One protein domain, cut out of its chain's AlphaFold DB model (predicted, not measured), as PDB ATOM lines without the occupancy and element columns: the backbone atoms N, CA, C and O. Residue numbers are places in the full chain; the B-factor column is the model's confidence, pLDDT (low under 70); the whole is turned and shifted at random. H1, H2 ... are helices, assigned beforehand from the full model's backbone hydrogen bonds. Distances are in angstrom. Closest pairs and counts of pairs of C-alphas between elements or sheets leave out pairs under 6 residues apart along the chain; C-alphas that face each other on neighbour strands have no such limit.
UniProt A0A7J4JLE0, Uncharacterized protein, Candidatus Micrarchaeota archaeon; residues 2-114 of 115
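What this domain is: This is residues 2 to 114 of the 115 residues of an uncharacterized protein of Candidatus Micrarchaeota archaeon (UniProt A0A7J4JLE0). What shape is this? Three helices fold back on one another, H2 touching both H1 and H3, and arms at opposite ends, residues 2 to 9 and 93 to 114, stick out to make a rod. What builds it? The class is all helix: 113 residues are printed, with H1, H2 and H3 in order and no named strand. It is only just loose, close to extended, with radius of gyration of the C-alphas 19.5 A and spans 72 by 27 by 19 A.

Where its parts are: Where is H1? Residues 2 to 34, 48.3 A, begin at C-alpha 2 (-9.257, -5.225, -22.018). What follows? H2 is residues 41 to 61, 30.5 A; H3, residues 68 to 112, 66.1 A, ends at C-alpha 112 (41.221, 16.773, 21.650).

How they stand to each other: How do H1 and H2 stand? This hairpin touches, closest C-alphas Leu 18 and Phe 54 at 5.9 A, with a shallow tilt of 28 degrees, opposite ways. And H3? H3 touches H2 with residues 74 to 88 alone, closest C-alphas Phe 77 and Phe 53 at 6.8 A, a hairpin running opposite ways at 35.1 degrees, only just steep. H1 and H3 are near each other, with 8 pairs of C-alphas within 10 A. In H1, H2 and H3 every O i to N i+4 pair is within hydrogen-bond range.

The domain as a whole: How long? The farthest C-alphas, Ala 2 and Val 114, are 72.7 A apart; the printed part has no cut, and both links are short. Where is confidence low? 51 residues are under 70, among them 91 to 114.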
ATOM      1  N   ALA A   2     -10.718  -5.399 -22.163       55.34
ATOM      2  CA  ALA A   2      -9.257  -5.225 -22.018       55.34
ATOM      3  C   ALA A   2      -8.795  -3.747 -22.053       55.34
ATOM      4  O   ALA A   2      -7.958  -3.347 -21.251       55.34
ATOM      5  N   ALA A   3      -9.385  -2.922 -22.928       59.56
ATOM      6  CA  ALA A   3      -9.069  -1.491 -23.044       59.56
ATOM      7  C   ALA A   3      -9.450  -0.670 -21.791       59.56
ATOM      8  O   ALA A   3      -8.772   0.296 -21.437       59.56
ATOM      9  N   ASP A   4     -10.494  -1.094 -21.076       69.88
ATOM     10  CA  ASP A   4     -10.970  -0.427 -19.859       69.88
ATOM     11  C   ASP A   4      -9.998  -0.660 -18.695       69.88
ATOM     12  O   ASP A   4      -9.644   0.270 -17.971       69.88
ATOM     13  N   ASN A   5      -9.467  -1.882 -18.582       74.62
ATOM     14  CA  ASN A   5      -8.496  -2.247 -17.548       74.62
ATOM     15  C   ASN A   5      -7.163  -1.500 -17.709       74.62
ATOM     16  O   ASN A   5      -6.581  -1.062 -16.718       74.62
ATOM     17  N   VAL A   6      -6.695  -1.314 -18.949       73.31
ATOM     18  CA  VAL A   6      -5.474  -0.540 -19.239       73.31
ATOM     19  C   VAL A   6      -5.664   0.928 -18.861       73.31
ATOM     20  O   VAL A   6      -4.792   1.523 -18.231       73.31
ATOM     21  N   THR A   7      -6.828   1.502 -19.171       75.06
ATOM     22  CA  THR A   7      -7.151   2.897 -18.835       75.06
ATOM     23  C   THR A   7      -7.177   3.128 -17.323       75.06
ATOM     24  O   THR A   7      -6.623   4.113 -16.829       75.06
ATOM     25  N   ILE A   8      -7.783   2.203 -16.576       78.25
ATOM     26  CA  ILE A   8      -7.842   2.251 -15.110       78.25
ATOM     27  C   ILE A   8      -6.438   2.115 -14.505       78.25
ATOM     28  O   ILE A   8      -6.079   2.874 -13.606       78.25
ATOM     29  N   LEU A   9      -5.616   1.198 -15.026       77.06
ATOM     30  CA  LEU A   9      -4.230   1.036 -14.588       77.06
ATOM     31  C   LEU A   9      -3.408   2.314 -14.813       77.06
ATOM     32  O   LEU A   9      -2.705   2.758 -13.906       77.06
ATOM     33  N   MET A  10      -3.532   2.939 -15.987       74.38
ATOM     34  CA  MET A  10      -2.852   4.203 -16.296       74.38
ATOM     35  C   MET A  10      -3.264   5.324 -15.338       74.38
ATOM     36  O   MET A  10      -2.413   6.090 -14.889       74.38
ATOM     37  N   LEU A  11      -4.546   5.401 -14.969       77.38
ATOM     38  CA  LEU A  11      -5.027   6.371 -13.985       77.38
ATOM     39  C   LEU A  11      -4.379   6.157 -12.607       77.38
ATOM     40  O   LEU A  11      -3.925   7.123 -11.993       77.38
ATOM     41  N   TYR A  12      -4.281   4.909 -12.137       78.50
ATOM     42  CA  TYR A  12      -3.613   4.604 -10.866       78.50
ATOM     43  C   TYR A  12      -2.127   4.962 -10.882       78.50
ATOM     44  O   TYR A  12      -1.627   5.519  -9.905       78.50
ATOM     45  N   ILE A  13      -1.431   4.694 -11.989       76.62
ATOM     46  CA  ILE A  13      -0.022   5.074 -12.154       76.62
ATOM     47  C   ILE A  13       0.137   6.598 -12.069       76.62
ATOM     48  O   ILE A  13       1.015   7.075 -11.353       76.62
ATOM     49  N   ARG A  14      -0.743   7.370 -12.718       74.25
ATOM     50  CA  ARG A  14      -0.721   8.844 -12.651       74.25
ATOM     51  C   ARG A  14      -0.950   9.368 -11.231       74.25
ATOM     52  O   ARG A  14      -0.236  10.254 -10.768       74.25
ATOM     53  N   ILE A  15      -1.896   8.779 -10.497       78.44
ATOM     54  CA  ILE A  15      -2.130   9.125  -9.085       78.44
ATOM     55  C   ILE A  15      -0.891   8.805  -8.236       78.44
ATOM     56  O   ILE A  15      -0.479   9.629  -7.420       78.44
ATOM     57  N   ALA A  16      -0.264   7.644  -8.439       77.50
ATOM     58  CA  ALA A  16       0.965   7.282  -7.737       77.50
ATOM     59  C   ALA A  16       2.105   8.271  -8.035       77.50
ATOM     60  O   ALA A  16       2.783   8.718  -7.108       77.50
ATOM     61  N   ASN A  17       2.268   8.675  -9.298       76.31
ATOM     62  CA  ASN A  17       3.244   9.687  -9.699       76.31
ATOM     63  C   ASN A  17       2.994  11.025  -8.991       76.31
ATOM     64  O   ASN A  17       3.924  11.573  -8.404       76.31
ATOM     65  N   LEU A  18       1.748  11.516  -8.966       80.06
ATOM     66  CA  LEU A  18       1.388  12.748  -8.250       80.06
ATOM     67  C   LEU A  18       1.777  12.695  -6.769       80.06
ATOM     68  O   LEU A  18       2.354  13.652  -6.249       80.06
ATOM     69  N   LEU A  19       1.492  11.577  -6.099       80.62
ATOM     70  CA  LEU A  19       1.826  11.388  -4.686       80.62
ATOM     71  C   LEU A  19       3.344  11.377  -4.454       80.62
ATOM     72  O   LEU A  19       3.828  12.030  -3.526       80.62
ATOM     73  N   ILE A  20       4.104  10.688  -5.311       79.12
ATOM     74  CA  ILE A  20       5.571  10.634  -5.231       79.12
ATOM     75  C   ILE A  20       6.176  12.021  -5.461       79.12
ATOM     76  O   ILE A  20       7.038  12.457  -4.696       79.12
ATOM     77  N   SER A  21       5.718  12.747  -6.478       76.56
ATOM     78  CA  SER A  21       6.212  14.092  -6.770       76.56
ATOM     79  C   SER A  21       5.888  15.070  -5.639       76.56
ATOM     80  O   SER A  21       6.772  15.815  -5.220       76.56
ATOM     81  N   ALA A  22       4.676  15.021  -5.076       78.69
ATOM     82  CA  ALA A  22       4.309  15.819  -3.906       78.69
ATOM     83  C   ALA A  22       5.200  15.507  -2.690       78.69
ATOM     84  O   ALA A  22       5.648  16.425  -1.995       78.69
ATOM     85  N   TYR A  23       5.510  14.227  -2.459       79.06
ATOM     86  CA  TYR A  23       6.430  13.814  -1.400       79.06
ATOM     87  C   TYR A  23       7.838  14.385  -1.611       79.06
ATOM     88  O   TYR A  23       8.422  14.945  -0.688       79.06
ATOM     89  N   ILE A  24       8.366  14.323  -2.835       76.38
ATOM     90  CA  ILE A  24       9.692  14.870  -3.154       76.38
ATOM     91  C   ILE A  24       9.726  16.387  -2.971       76.38
ATOM     92  O   ILE A  24      10.693  16.900  -2.413       76.38
ATOM     93  N   VAL A  25       8.676  17.111  -3.373       82.00
ATOM     94  CA  VAL A  25       8.564  18.555  -3.105       82.00
ATOM     95  C   VAL A  25       8.638  18.825  -1.604       82.00
ATOM     96  O   VAL A  25       9.427  19.668  -1.175       82.00
ATOM     97  N   LYS A  26       7.868  18.086  -0.794       81.25
ATOM     98  CA  LYS A  26       7.889  18.211   0.670       81.25
ATOM     99  C   LYS A  26       9.292  17.957   1.236       81.25
ATOM    100  O   LYS A  26       9.751  18.739   2.066       81.25
ATOM    101  N   GLU A  27       9.982  16.911   0.788       74.00
ATOM    102  CA  GLU A  27      11.333  16.584   1.260       74.00
ATOM    103  C   GLU A  27      12.370  17.633   0.836       74.00
ATOM    104  O   GLU A  27      13.175  18.060   1.662       74.00
ATOM    105  N   LEU A  28      12.321  18.131  -0.404       73.69
ATOM    106  CA  LEU A  28      13.205  19.210  -0.863       73.69
ATOM    107  C   LEU A  28      12.989  20.502  -0.065       73.69
ATOM    108  O   LEU A  28      13.957  21.164   0.315       73.69
ATOM    109  N   ILE A  29      11.732  20.844   0.231       77.38
ATOM    110  CA  ILE A  29      11.389  21.985   1.088       77.38
ATOM    111  C   ILE A  29      11.906  21.755   2.514       77.38
ATOM    112  O   ILE A  29      12.534  22.645   3.082       77.38
ATOM    113  N   SER A  30      11.700  20.563   3.079       71.88
ATOM    114  CA  SER A  30      12.187  20.200   4.417       71.88
ATOM    115  C   SER A  30      13.706  20.353   4.518       71.88
ATOM    116  O   SER A  30      14.201  21.062   5.396       71.88
ATOM    117  N   VAL A  31      14.459  19.788   3.572       69.50
ATOM    118  CA  VAL A  31      15.925  19.912   3.520       69.50
ATOM    119  C   VAL A  31      16.355  21.374   3.471       69.50
ATOM    120  O   VAL A  31      17.289  21.764   4.174       69.50
ATOM    121  N   ALA A  32      15.656  22.198   2.699       68.38
ATOM    122  CA  ALA A  32      15.957  23.615   2.616       68.38
ATOM    123  C   ALA A  32      15.614  24.420   3.873       68.38
ATOM    124  O   ALA A  32      16.283  25.407   4.151       68.38
ATOM    125  N   PHE A  33      14.599  24.018   4.639       67.31
ATOM    126  CA  PHE A  33      14.319  24.630   5.940       67.31
ATOM    127  C   PHE A  33      15.316  24.173   7.014       67.31
ATOM    128  O   PHE A  33      15.723  24.974   7.857       67.31
ATOM    129  N   PHE A  34      15.740  22.905   6.988       62.41
ATOM    130  CA  PHE A  34      16.705  22.354   7.944       62.41
ATOM    131  C   PHE A  34      18.129  22.865   7.711       62.41
ATOM    132  O   PHE A  34      18.876  23.105   8.663       62.41
ATOM    133  N   HIS A  35      18.529  23.055   6.457       61.50
ATOM    134  CA  HIS A  35      19.760  23.757   6.130       61.50
ATOM    135  C   HIS A  35      19.464  25.256   6.101       61.50
ATOM    136  O   HIS A  35      19.018  25.769   5.088       61.50
ATOM    137  N   LYS A  36      19.788  25.994   7.175       53.97
ATOM    138  CA  LYS A  36      19.779  27.481   7.220       53.97
ATOM    139  C   LYS A  36      20.729  28.153   6.195       53.97
ATOM    140  O   LYS A  36      21.142  29.293   6.385       53.97
ATOM    141  N   GLY A  37      21.150  27.442   5.151       55.56
ATOM    142  CA  GLY A  37      21.948  27.934   4.039       55.56
ATOM    143  C   GLY A  37      21.074  28.169   2.810       55.56
ATOM    144  O   GLY A  37      20.001  27.590   2.662       55.56
ATOM    145  N   ALA A  38      21.538  29.027   1.904       57.22
ATOM    146  CA  ALA A  38      20.841  29.273   0.650       57.22
ATOM    147  C   ALA A  38      20.642  27.959  -0.128       57.22
ATOM    148  O   ALA A  38      21.587  27.190  -0.304       57.22
ATOM    149  N   PHE A  39      19.421  27.738  -0.626       63.78
ATOM    150  CA  PHE A  39      19.107  26.686  -1.595       63.78
ATOM    151  C   PHE A  39      20.198  26.649  -2.675       63.78
ATOM    152  O   PHE A  39      20.396  27.650  -3.381       63.78
ATOM    153  N   SER A  40      20.895  25.518  -2.819       71.06
ATOM    154  CA  SER A  40      21.868  25.365  -3.899       71.06
ATOM    155  C   SER A  40      21.159  25.567  -5.240       71.06
ATOM    156  O   SER A  40      19.970  25.263  -5.390       71.06
ATOM    157  N   LYS A  41      21.871  26.101  -6.237       73.06
ATOM    158  CA  LYS A  41      21.309  26.291  -7.583       73.06
ATOM    159  C   LYS A  41      20.726  24.976  -8.123       73.06
ATOM    160  O   LYS A  41      19.653  25.000  -8.717       73.06
ATOM    161  N   THR A  42      21.375  23.846  -7.834       71.50
ATOM    162  CA  THR A  42      20.900  22.509  -8.210       71.50
ATOM    163  C   THR A  42      19.580  22.147  -7.541       71.50
ATOM    164  O   THR A  42      18.640  21.772  -8.234       71.50
ATOM    165  N   MET A  43      19.447  22.355  -6.227       71.81
ATOM    166  CA  MET A  43      18.201  22.076  -5.507       71.81
ATOM    167  C   MET A  43      17.027  22.933  -6.007       71.81
ATOM    168  O   MET A  43      15.901  22.444  -6.068       71.81
ATOM    169  N   LYS A  44      17.269  24.185  -6.425       76.75
ATOM    170  CA  LYS A  44      16.223  25.026  -7.047       76.75
ATOM    171  C   LYS A  44      15.781  24.481  -8.402       76.75
ATOM    172  O   LYS A  44      14.585  24.426  -8.670       76.75
ATOM    173  N   ILE A  45      16.737  24.080  -9.242       77.19
ATOM    174  CA  ILE A  45      16.458  23.472 -10.553       77.19
ATOM    175  C   ILE A  45      15.678  22.167 -10.366       77.19
ATOM    176  O   ILE A  45      14.711  21.921 -11.082       77.19
ATOM    177  N   MET A  46      16.053  21.371  -9.364       75.25
ATOM    178  CA  MET A  46      15.347  20.146  -9.019       75.25
ATOM    179  C   MET A  46      13.913  20.404  -8.578       75.25
ATOM    180  O   MET A  46      12.993  19.801  -9.122       75.25
ATOM    181  N   LEU A  47      13.714  21.332  -7.640       79.56
ATOM    182  CA  LEU A  47      12.382  21.709  -7.181       79.56
ATOM    183  C   LEU A  47      11.507  22.186  -8.346       79.56
ATOM    184  O   LEU A  47      10.365  21.751  -8.466       79.56
ATOM    185  N   LEU A  48      12.052  23.024  -9.233       83.06
ATOM    186  CA  LEU A  48      11.345  23.499 -10.420       83.06
ATOM    187  C   LEU A  48      10.936  22.342 -11.341       83.06
ATOM    188  O   LEU A  48       9.784  22.273 -11.754       83.06
ATOM    189  N   ALA A  49      11.848  21.416 -11.639       79.88
ATOM    190  CA  ALA A  49      11.555  20.274 -12.499       79.88
ATOM    191  C   ALA A  49      10.492  19.340 -11.895       79.88
ATOM    192  O   ALA A  49       9.592  18.897 -12.608       79.88
ATOM    193  N   VAL A  50      10.546  19.086 -10.581       80.38
ATOM    194  CA  VAL A  50       9.530  18.286  -9.877       80.38
ATOM    195  C   VAL A  50       8.170  18.995  -9.890       80.38
ATOM    196  O   VAL A  50       7.154  18.340 -10.109       80.38
ATOM    197  N   LEU A  51       8.129  20.321  -9.716       84.25
ATOM    198  CA  LEU A  51       6.890  21.109  -9.791       84.25
ATOM    199  C   LEU A  51       6.282  21.112 -11.198       84.25
ATOM    200  O   LEU A  51       5.068  20.968 -11.332       84.25
ATOM    201  N   VAL A  52       7.105  21.243 -12.242       83.75
ATOM    202  CA  VAL A  52       6.644  21.148 -13.636       83.75
ATOM    203  C   VAL A  52       6.060  19.763 -13.903       83.75
ATOM    204  O   VAL A  52       4.954  19.664 -14.427       83.75
ATOM    205  N   PHE A  53       6.757  18.703 -13.489       80.69
ATOM    206  CA  PHE A  53       6.266  17.333 -13.632       80.69
ATOM    207  C   PHE A  53       4.936  17.122 -12.892       80.69
ATOM    208  O   PHE A  53       3.986  16.597 -13.469       80.69
ATOM    209  N   PHE A  54       4.829  17.611 -11.652       83.00
ATOM    210  CA  PHE A  54       3.587  17.569 -10.880       83.00
ATOM    211  C   PHE A  54       2.440  18.282 -11.609       83.00
ATOM    212  O   PHE A  54       1.347  17.731 -11.711       83.00
ATOM    213  N   GLY A  55       2.685  19.474 -12.165       81.94
ATOM    214  CA  GLY A  55       1.690  20.214 -12.942       81.94
ATOM    215  C   GLY A  55       1.224  19.463 -14.193       81.94
ATOM    216  O   GLY A  55       0.025  19.423 -14.465       81.94
ATOM    217  N   VAL A  56       2.145  18.824 -14.920       79.88
ATOM    218  CA  VAL A  56       1.825  18.019 -16.113       79.88
ATOM    219  C   VAL A  56       0.945  16.819 -15.752       79.88
ATOM    220  O   VAL A  56      -0.090  16.616 -16.386       79.88
ATOM    221  N   GLU A  57       1.300  16.061 -14.713       77.31
ATOM    222  CA  GLU A  57       0.486  14.932 -14.237       77.31
ATOM    223  C   GLU A  57      -0.913  15.396 -13.785       77.31
ATOM    224  O   GLU A  57      -1.916  14.742 -14.073       77.31
ATOM    225  N   LEU A  58      -1.014  16.574 -13.159       82.50
ATOM    226  CA  LEU A  58      -2.286  17.150 -12.713       82.50
ATOM    227  C   LEU A  58      -3.198  17.479 -13.907       82.50
ATOM    228  O   LEU A  58      -4.353  17.054 -13.939       82.50
ATOM    229  N   VAL A  59      -2.664  18.145 -14.937       82.00
ATOM    230  CA  VAL A  59      -3.373  18.429 -16.203       82.00
ATOM    231  C   VAL A  59      -3.876  17.139 -16.866       82.00
ATOM    232  O   VAL A  59      -4.995  17.099 -17.387       82.00
ATOM    233  N   GLN A  60      -3.085  16.066 -16.815       74.88
ATOM    234  CA  GLN A  60      -3.436  14.774 -17.409       74.88
ATOM    235  C   GLN A  60      -4.488  13.994 -16.612       74.88
ATOM    236  O   GLN A  60      -5.346  13.346 -17.218       74.88
ATOM    237  N   VAL A  61      -4.462  14.046 -15.277       75.50
ATOM    238  CA  VAL A  61      -5.488  13.408 -14.429       75.50
ATOM    239  C   VAL A  61      -6.862  14.028 -14.678       75.50
ATOM    240  O   VAL A  61      -7.842  13.299 -14.823       75.50
ATOM    241  N   PHE A  62      -6.930  15.352 -14.832       80.00
ATOM    242  CA  PHE A  62      -8.173  16.053 -15.171       80.00
ATOM    243  C   PHE A  62      -8.537  15.994 -16.664       80.00
ATOM    244  O   PHE A  62      -9.509  16.623 -17.075       80.00
ATOM    245  N   ARG A  63      -7.793  15.222 -17.474       69.50
ATOM    246  CA  ARG A  63      -8.007  15.055 -18.925       69.50
ATOM    247  C   ARG A  63      -8.077  16.382 -19.696       69.50
ATOM    248  O   ARG A  63      -8.761  16.471 -20.708       69.50
ATOM    249  N   ILE A  64      -7.357  17.405 -19.235       65.12
ATOM    250  CA  ILE A  64      -7.319  18.721 -19.894       65.12
ATOM    251  C   ILE A  64      -6.558  18.630 -21.231       65.12
ATOM    252  O   ILE A  64      -6.863  19.354 -22.173       65.12
ATOM    253  N   MET A  65      -5.611  17.692 -21.340       60.03
ATOM    254  CA  MET A  65      -4.979  17.278 -22.594       60.03
ATOM    255  C   MET A  65      -5.269  15.797 -22.856       60.03
ATOM    256  O   MET A  65      -4.961  14.944 -22.022       60.03
ATOM    257  N   THR A  66      -5.827  15.485 -24.027       63.88
ATOM    258  CA  THR A  66      -6.056  14.111 -24.498       63.88
ATOM    259  C   THR A  66      -5.557  13.955 -25.928       63.88
ATOM    260  O   THR A  66      -5.915  14.759 -26.785       63.88
ATOM    261  N   GLY A  67      -4.766  12.914 -26.195       69.69
ATOM    262  CA  GLY A  67      -4.262  12.589 -27.529       69.69
ATOM    263  C   GLY A  67      -2.883  11.917 -27.490       69.69
ATOM    264  O   GLY A  67      -2.216  11.963 -26.458       69.69
ATOM    265  N   PRO A  68      -2.431  11.322 -28.606       70.94
ATOM    266  CA  PRO A  68      -1.149  10.609 -28.689       70.94
ATOM    267  C   PRO A  68       0.071  11.507 -28.416       70.94
ATOM    268  O   PRO A  68       1.110  11.036 -27.959       70.94
ATOM    269  N   GLU A  69      -0.059  12.816 -28.637       72.81
ATOM    270  CA  GLU A  69       0.968  13.803 -28.295       72.81
ATOM    271  C   GLU A  69       1.178  13.911 -26.778       72.81
ATOM    272  O   GLU A  69       2.311  14.044 -26.315       72.81
ATOM    273  N   ALA A  70       0.104  13.788 -25.990       68.62
ATOM    274  CA  ALA A  70       0.179  13.837 -24.534       68.62
ATOM    275  C   ALA A  70       0.923  12.619 -23.964       68.62
ATOM    276  O   ALA A  70       1.687  12.777 -23.014       68.62
ATOM    277  N   ASP A  71       0.769  11.439 -24.574       69.75
ATOM    278  CA  ASP A  71       1.452  10.206 -24.155       69.75
ATOM    279  C   ASP A  71       2.961  10.241 -24.475       69.75
ATOM    280  O   ASP A  71       3.796   9.781 -23.686       69.75
ATOM    281  N   LEU A  72       3.334  10.849 -25.609       71.50
ATOM    282  CA  LEU A  72       4.732  11.109 -25.982       71.50
ATOM    283  C   LEU A  72       5.395  12.100 -25.021       71.50
ATOM    284  O   LEU A  72       6.484  11.834 -24.503       71.50
ATOM    285  N   ILE A  73       4.714  13.215 -24.738       70.25
ATOM    286  CA  ILE A  73       5.160  14.208 -23.755       70.25
ATOM    287  C   ILE A  73       5.289  13.546 -22.378       70.25
ATOM    288  O   ILE A  73       6.310  13.725 -21.717       70.25
ATOM    289  N   GLN A  74       4.320  12.721 -21.971       69.38
ATOM    290  CA  GLN A  74       4.355  11.995 -20.700       69.38
ATOM    291  C   GLN A  74       5.584  11.085 -20.608       69.38
ATOM    292  O   GLN A  74       6.311  11.146 -19.622       69.38
ATOM    293  N   SER A  75       5.857  10.287 -21.641       69.94
ATOM    294  CA  SER A  75       6.997   9.361 -21.656       69.94
ATOM    295  C   SER A  75       8.339  10.099 -21.556       69.94
ATOM    296  O   SER A  75       9.214   9.707 -20.780       69.94
ATOM    297  N   ALA A  76       8.484  11.213 -22.280       71.12
ATOM    298  CA  ALA A  76       9.681  12.050 -22.231       71.12
ATOM    299  C   ALA A  76       9.866  12.727 -20.859       71.12
ATOM    300  O   ALA A  76      10.981  12.763 -20.322       71.12
ATOM    301  N   PHE A  77       8.778  13.225 -20.263       69.06
ATOM    302  CA  PHE A  77       8.803  13.840 -18.935       69.06
ATOM    303  C   PHE A  77       9.071  12.820 -17.831       69.06
ATOM    304  O   PHE A  77       9.865  13.108 -16.942       69.06
ATOM    305  N   LEU A  78       8.479  11.626 -17.904       71.50
ATOM    306  CA  LEU A  78       8.695  10.546 -16.942       71.50
ATOM    307  C   LEU A  78      10.159  10.089 -16.945       71.50
ATOM    308  O   LEU A  78      10.772   9.950 -15.888       71.50
ATOM    309  N   PHE A  79      10.745   9.914 -18.132       71.75
ATOM    310  CA  PHE A  79      12.158   9.565 -18.273       71.75
ATOM    311  C   PHE A  79      13.077  10.658 -17.705       71.75
ATOM    312  O   PHE A  79      13.980  10.375 -16.915       71.75
ATOM    313  N   SER A  80      12.802  11.919 -18.044       63.44
ATOM    314  CA  SER A  80      13.549  13.070 -17.519       63.44
ATOM    315  C   SER A  80      13.416  13.186 -16.000       63.44
ATOM    316  O   SER A  80      14.404  13.433 -15.312       63.44
ATOM    317  N   PHE A  81      12.218  12.949 -15.463       71.44
ATOM    318  CA  PHE A  81      11.939  12.947 -14.032       71.44
ATOM    319  C   PHE A  81      12.706  11.840 -13.308       71.44
ATOM    320  O   PHE A  81      13.334  12.115 -12.290       71.44
ATOM    321  N   LEU A  82      12.738  10.620 -13.854       72.44
ATOM    322  CA  LEU A  82      13.518   9.510 -13.298       72.44
ATOM    323  C   LEU A  82      15.015   9.832 -13.235       72.44
ATOM    324  O   LEU A  82      15.639   9.602 -12.200       72.44
ATOM    325  N   LEU A  83      15.588  10.408 -14.297       71.06
ATOM    326  CA  LEU A  83      16.987  10.850 -14.299       71.06
ATOM    327  C   LEU A  83      17.246  11.921 -13.234       71.06
ATOM    328  O   LEU A  83      18.259  11.884 -12.529       71.06
ATOM    329  N   LEU A  84      16.314  12.859 -13.091       68.06
ATOM    330  CA  LEU A  84      16.408  13.944 -12.125       68.06
ATOM    331  C   LEU A  84      16.297  13.441 -10.681       68.06
ATOM    332  O   LEU A  84      17.033  13.892  -9.804       68.06
ATOM    333  N   LEU A  85      15.419  12.469 -10.447       70.94
ATOM    334  CA  LEU A  85      15.207  11.795  -9.170       70.94
ATOM    335  C   LEU A  85      16.438  10.965  -8.791       70.94
ATOM    336  O   LEU A  85      16.901  11.035  -7.654       70.94
ATOM    337  N   LEU A  86      17.048  10.273  -9.758       73.62
ATOM    338  CA  LEU A  86      18.317   9.571  -9.566       73.62
ATOM    339  C   LEU A  86      19.445  10.545  -9.186       73.62
ATOM    340  O   LEU A  86      20.179  10.303  -8.226       73.62
ATOM    341  N   SER A  87      19.551  11.672  -9.895       67.00
ATOM    342  CA  SER A  87      20.533  12.725  -9.607       67.00
ATOM    343  C   SER A  87      20.321  13.334  -8.215       67.00
ATOM    344  O   SER A  87      21.267  13.461  -7.438       67.00
ATOM    345  N   THR A  88      19.061  13.597  -7.857       65.88
ATOM    346  CA  THR A  88      18.644  14.084  -6.534       65.88
ATOM    347  C   THR A  88      19.066  13.119  -5.432       65.88
ATOM    348  O   THR A  88      19.693  13.529  -4.459       65.88
ATOM    349  N   LEU A  89      18.790  11.821  -5.591       68.50
ATOM    350  CA  LEU A  89      19.194  10.798  -4.623       68.50
ATOM    351  C   LEU A  89      20.719  10.720  -4.476       68.50
ATOM    352  O   LEU A  89      21.226  10.555  -3.364       68.50
ATOM    353  N   ILE A  90      21.466  10.871  -5.575       72.31
ATOM    354  CA  ILE A  90      22.933  10.896  -5.551       72.31
ATOM    355  C   ILE A  90      23.445  12.137  -4.808       72.31
ATOM    356  O   ILE A  90      24.332  12.004  -3.959       72.31
ATOM    357  N   GLU A  91      22.902  13.326  -5.083       63.31
ATOM    358  CA  GLU A  91      23.275  14.560  -4.383       63.31
ATOM    359  C   GLU A  91      22.904  14.512  -2.901       63.31
ATOM    360  O   GLU A  91      23.749  14.823  -2.064       63.31
ATOM    361  N   MET A  92      21.703  14.046  -2.551       64.12
ATOM    362  CA  MET A  92      21.284  13.887  -1.156       64.12
ATOM    363  C   MET A  92      22.184  12.896  -0.414       64.12
ATOM    364  O   MET A  92      22.596  13.164   0.711       64.12
ATOM    365  N   LYS A  93      22.583  11.786  -1.051       69.12
ATOM    366  CA  LYS A  93      23.514  10.811  -0.461       69.12
ATOM    367  C   LYS A  93      24.922  11.385  -0.284       69.12
ATOM    368  O   LYS A  93      25.572  11.103   0.723       69.12
ATOM    369  N   LYS A  94      25.403  12.195  -1.234       67.25
ATOM    370  CA  LYS A  94      26.686  12.913  -1.114       67.25
ATOM    371  C   LYS A  94      26.630  13.974  -0.012       67.25
ATOM    372  O   LYS A  94      27.541  14.022   0.808       67.25
ATOM    373  N   GLY A  95      25.557  14.761   0.044       61.31
ATOM    374  CA  GLY A  95      25.316  15.770   1.075       61.31
ATOM    375  C   GLY A  95      25.217  15.159   2.472       61.31
ATOM    376  O   GLY A  95      25.888  15.628   3.386       61.31
ATOM    377  N   ALA A  96      24.485  14.051   2.622       62.53
ATOM    378  CA  ALA A  96      24.383  13.310   3.878       62.53
ATOM    379  C   ALA A  96      25.744  12.758   4.335       62.53
ATOM    380  O   ALA A  96      26.114  12.936   5.493       62.53
ATOM    381  N   ARG A  97      26.536  12.168   3.426       64.00
ATOM    382  CA  ARG A  97      27.903  11.707   3.742       64.00
ATOM    383  C   ARG A  97      28.839  12.857   4.110       64.00
ATOM    384  O   ARG A  97      29.635  12.715   5.032       64.00
ATOM    385  N   ALA A  98      28.762  13.985   3.407       62.53
ATOM    386  CA  ALA A  98      29.570  15.163   3.711       62.53
ATOM    387  C   ALA A  98      29.199  15.750   5.081       62.53
ATOM    388  O   ALA A  98      30.082  16.093   5.866       62.53
ATOM    389  N   HIS A  99      27.905  15.796   5.402       63.84
ATOM    390  CA  HIS A  99      27.419  16.200   6.714       63.84
ATOM    391  C   HIS A  99      27.899  15.242   7.815       63.84
ATOM    392  O   HIS A  99      28.432  15.699   8.823       63.84
ATOM    393  N   GLU A 100      27.813  13.926   7.602       65.38
ATOM    394  CA  GLU A 100      28.317  12.917   8.544       65.38
ATOM    395  C   GLU A 100      29.833  13.057   8.784       65.38
ATOM    396  O   GLU A 100      30.289  13.025   9.930       65.38
ATOM    397  N   HIS A 101      30.615  13.290   7.726       66.62
ATOM    398  CA  HIS A 101      32.054  13.545   7.832       66.62
ATOM    399  C   HIS A 101      32.372  14.830   8.613       66.62
ATOM    400  O   HIS A 101      33.267  14.820   9.462       66.62
ATOM    401  N   LEU A 102      31.635  15.919   8.373       62.56
ATOM    402  CA  LEU A 102      31.811  17.191   9.085       62.56
ATOM    403  C   LEU A 102      31.417  17.086  10.565       62.56
ATOM    404  O   LEU A 102      32.120  17.611  11.431       62.56
ATOM    405  N   VAL A 103      30.329  16.376  10.872       64.62
ATOM    406  CA  VAL A 103      29.875  16.134  12.250       64.62
ATOM    407  C   VAL A 103      30.884  15.258  13.001       64.62
ATOM    408  O   VAL A 103      31.280  15.618  14.112       64.62
ATOM    409  N   ARG A 104      31.402  14.182  12.389       64.94
ATOM    410  CA  ARG A 104      32.477  13.361  12.987       64.94
ATOM    411  C   ARG A 104      33.751  14.160  13.259       64.94
ATOM    412  O   ARG A 104      34.347  13.982  14.318       64.94
ATOM    413  N   HIS A 105      34.162  15.042  12.346       63.41
ATOM    414  CA  HIS A 105      35.345  15.882  12.557       63.41
ATOM    415  C   HIS A 105      35.158  16.880  13.702       63.41
ATOM    416  O   HIS A 105      36.060  17.032  14.524       63.41
ATOM    417  N   ARG A 106      33.981  17.511  13.812       60.91
ATOM    418  CA  ARG A 106      33.663  18.407  14.937       60.91
ATOM    419  C   ARG A 106      33.657  17.683  16.281       60.91
ATOM    420  O   ARG A 106      34.130  18.242  17.266       60.91
ATOM    421  N   HIS A 107      33.136  16.459  16.326       60.12
ATOM    422  CA  HIS A 107      33.157  15.650  17.544       60.12
ATOM    423  C   HIS A 107      34.571  15.203  17.933       60.12
ATOM    424  O   HIS A 107      34.880  15.203  19.118       60.12
ATOM    425  N   ARG A 108      35.443  14.885  16.964       59.69
ATOM    426  CA  ARG A 108      36.854  14.569  17.244       59.69
ATOM    427  C   ARG A 108      37.664  15.784  17.701       59.69
ATOM    428  O   ARG A 108      38.430  15.644  18.640       59.69
ATOM    429  N   GLY A 109      37.460  16.961  17.103       57.88
ATOM    430  CA  GLY A 109      38.130  18.193  17.549       57.88
ATOM    431  C   GLY A 109      37.742  18.594  18.976       57.88
ATOM    432  O   GLY A 109      38.597  18.912  19.786       57.88
ATOM    433  N   ARG A 110      36.459  18.453  19.341       56.91
ATOM    434  CA  ARG A 110      36.003  18.699  20.721       56.91
ATOM    435  C   ARG A 110      36.533  17.707  21.758       56.91
ATOM    436  O   ARG A 110      36.440  18.012  22.934       56.91
ATOM    437  N   LEU A 111      37.003  16.527  21.355       54.53
ATOM    438  CA  LEU A 111      37.612  15.562  22.273       54.53
ATOM    439  C   LEU A 111      39.103  15.848  22.483       54.53
ATOM    440  O   LEU A 111      39.579  15.634  23.587       54.53
ATOM    441  N   SER A 112      39.816  16.372  21.478       53.19
ATOM    442  CA  SER A 112      41.221  16.773  21.650       53.19
ATOM    443  C   SER A 112      41.392  18.100  22.387       53.19
ATOM    444  O   SER A 112      42.438  18.322  22.968       53.19
ATOM    445  N   ASP A 113      40.384  18.978  22.371       53.38
ATOM    446  CA  ASP A 113      40.401  20.239  23.135       53.38
ATOM    447  C   ASP A 113      40.094  20.039  24.638       53.38
ATOM    448  O   ASP A 113      40.063  21.004  25.399       53.38
ATOM    449  N   VAL A 114      39.794  18.802  25.059       55.28
ATOM    450  CA  VAL A 114      39.435  18.437  26.444       55.28
ATOM    451  C   VAL A 114      40.549  17.621  27.131       55.28
ATOM    452  O   VAL A 114      40.458  17.388  28.335       55.28
TER     453      VAL A 114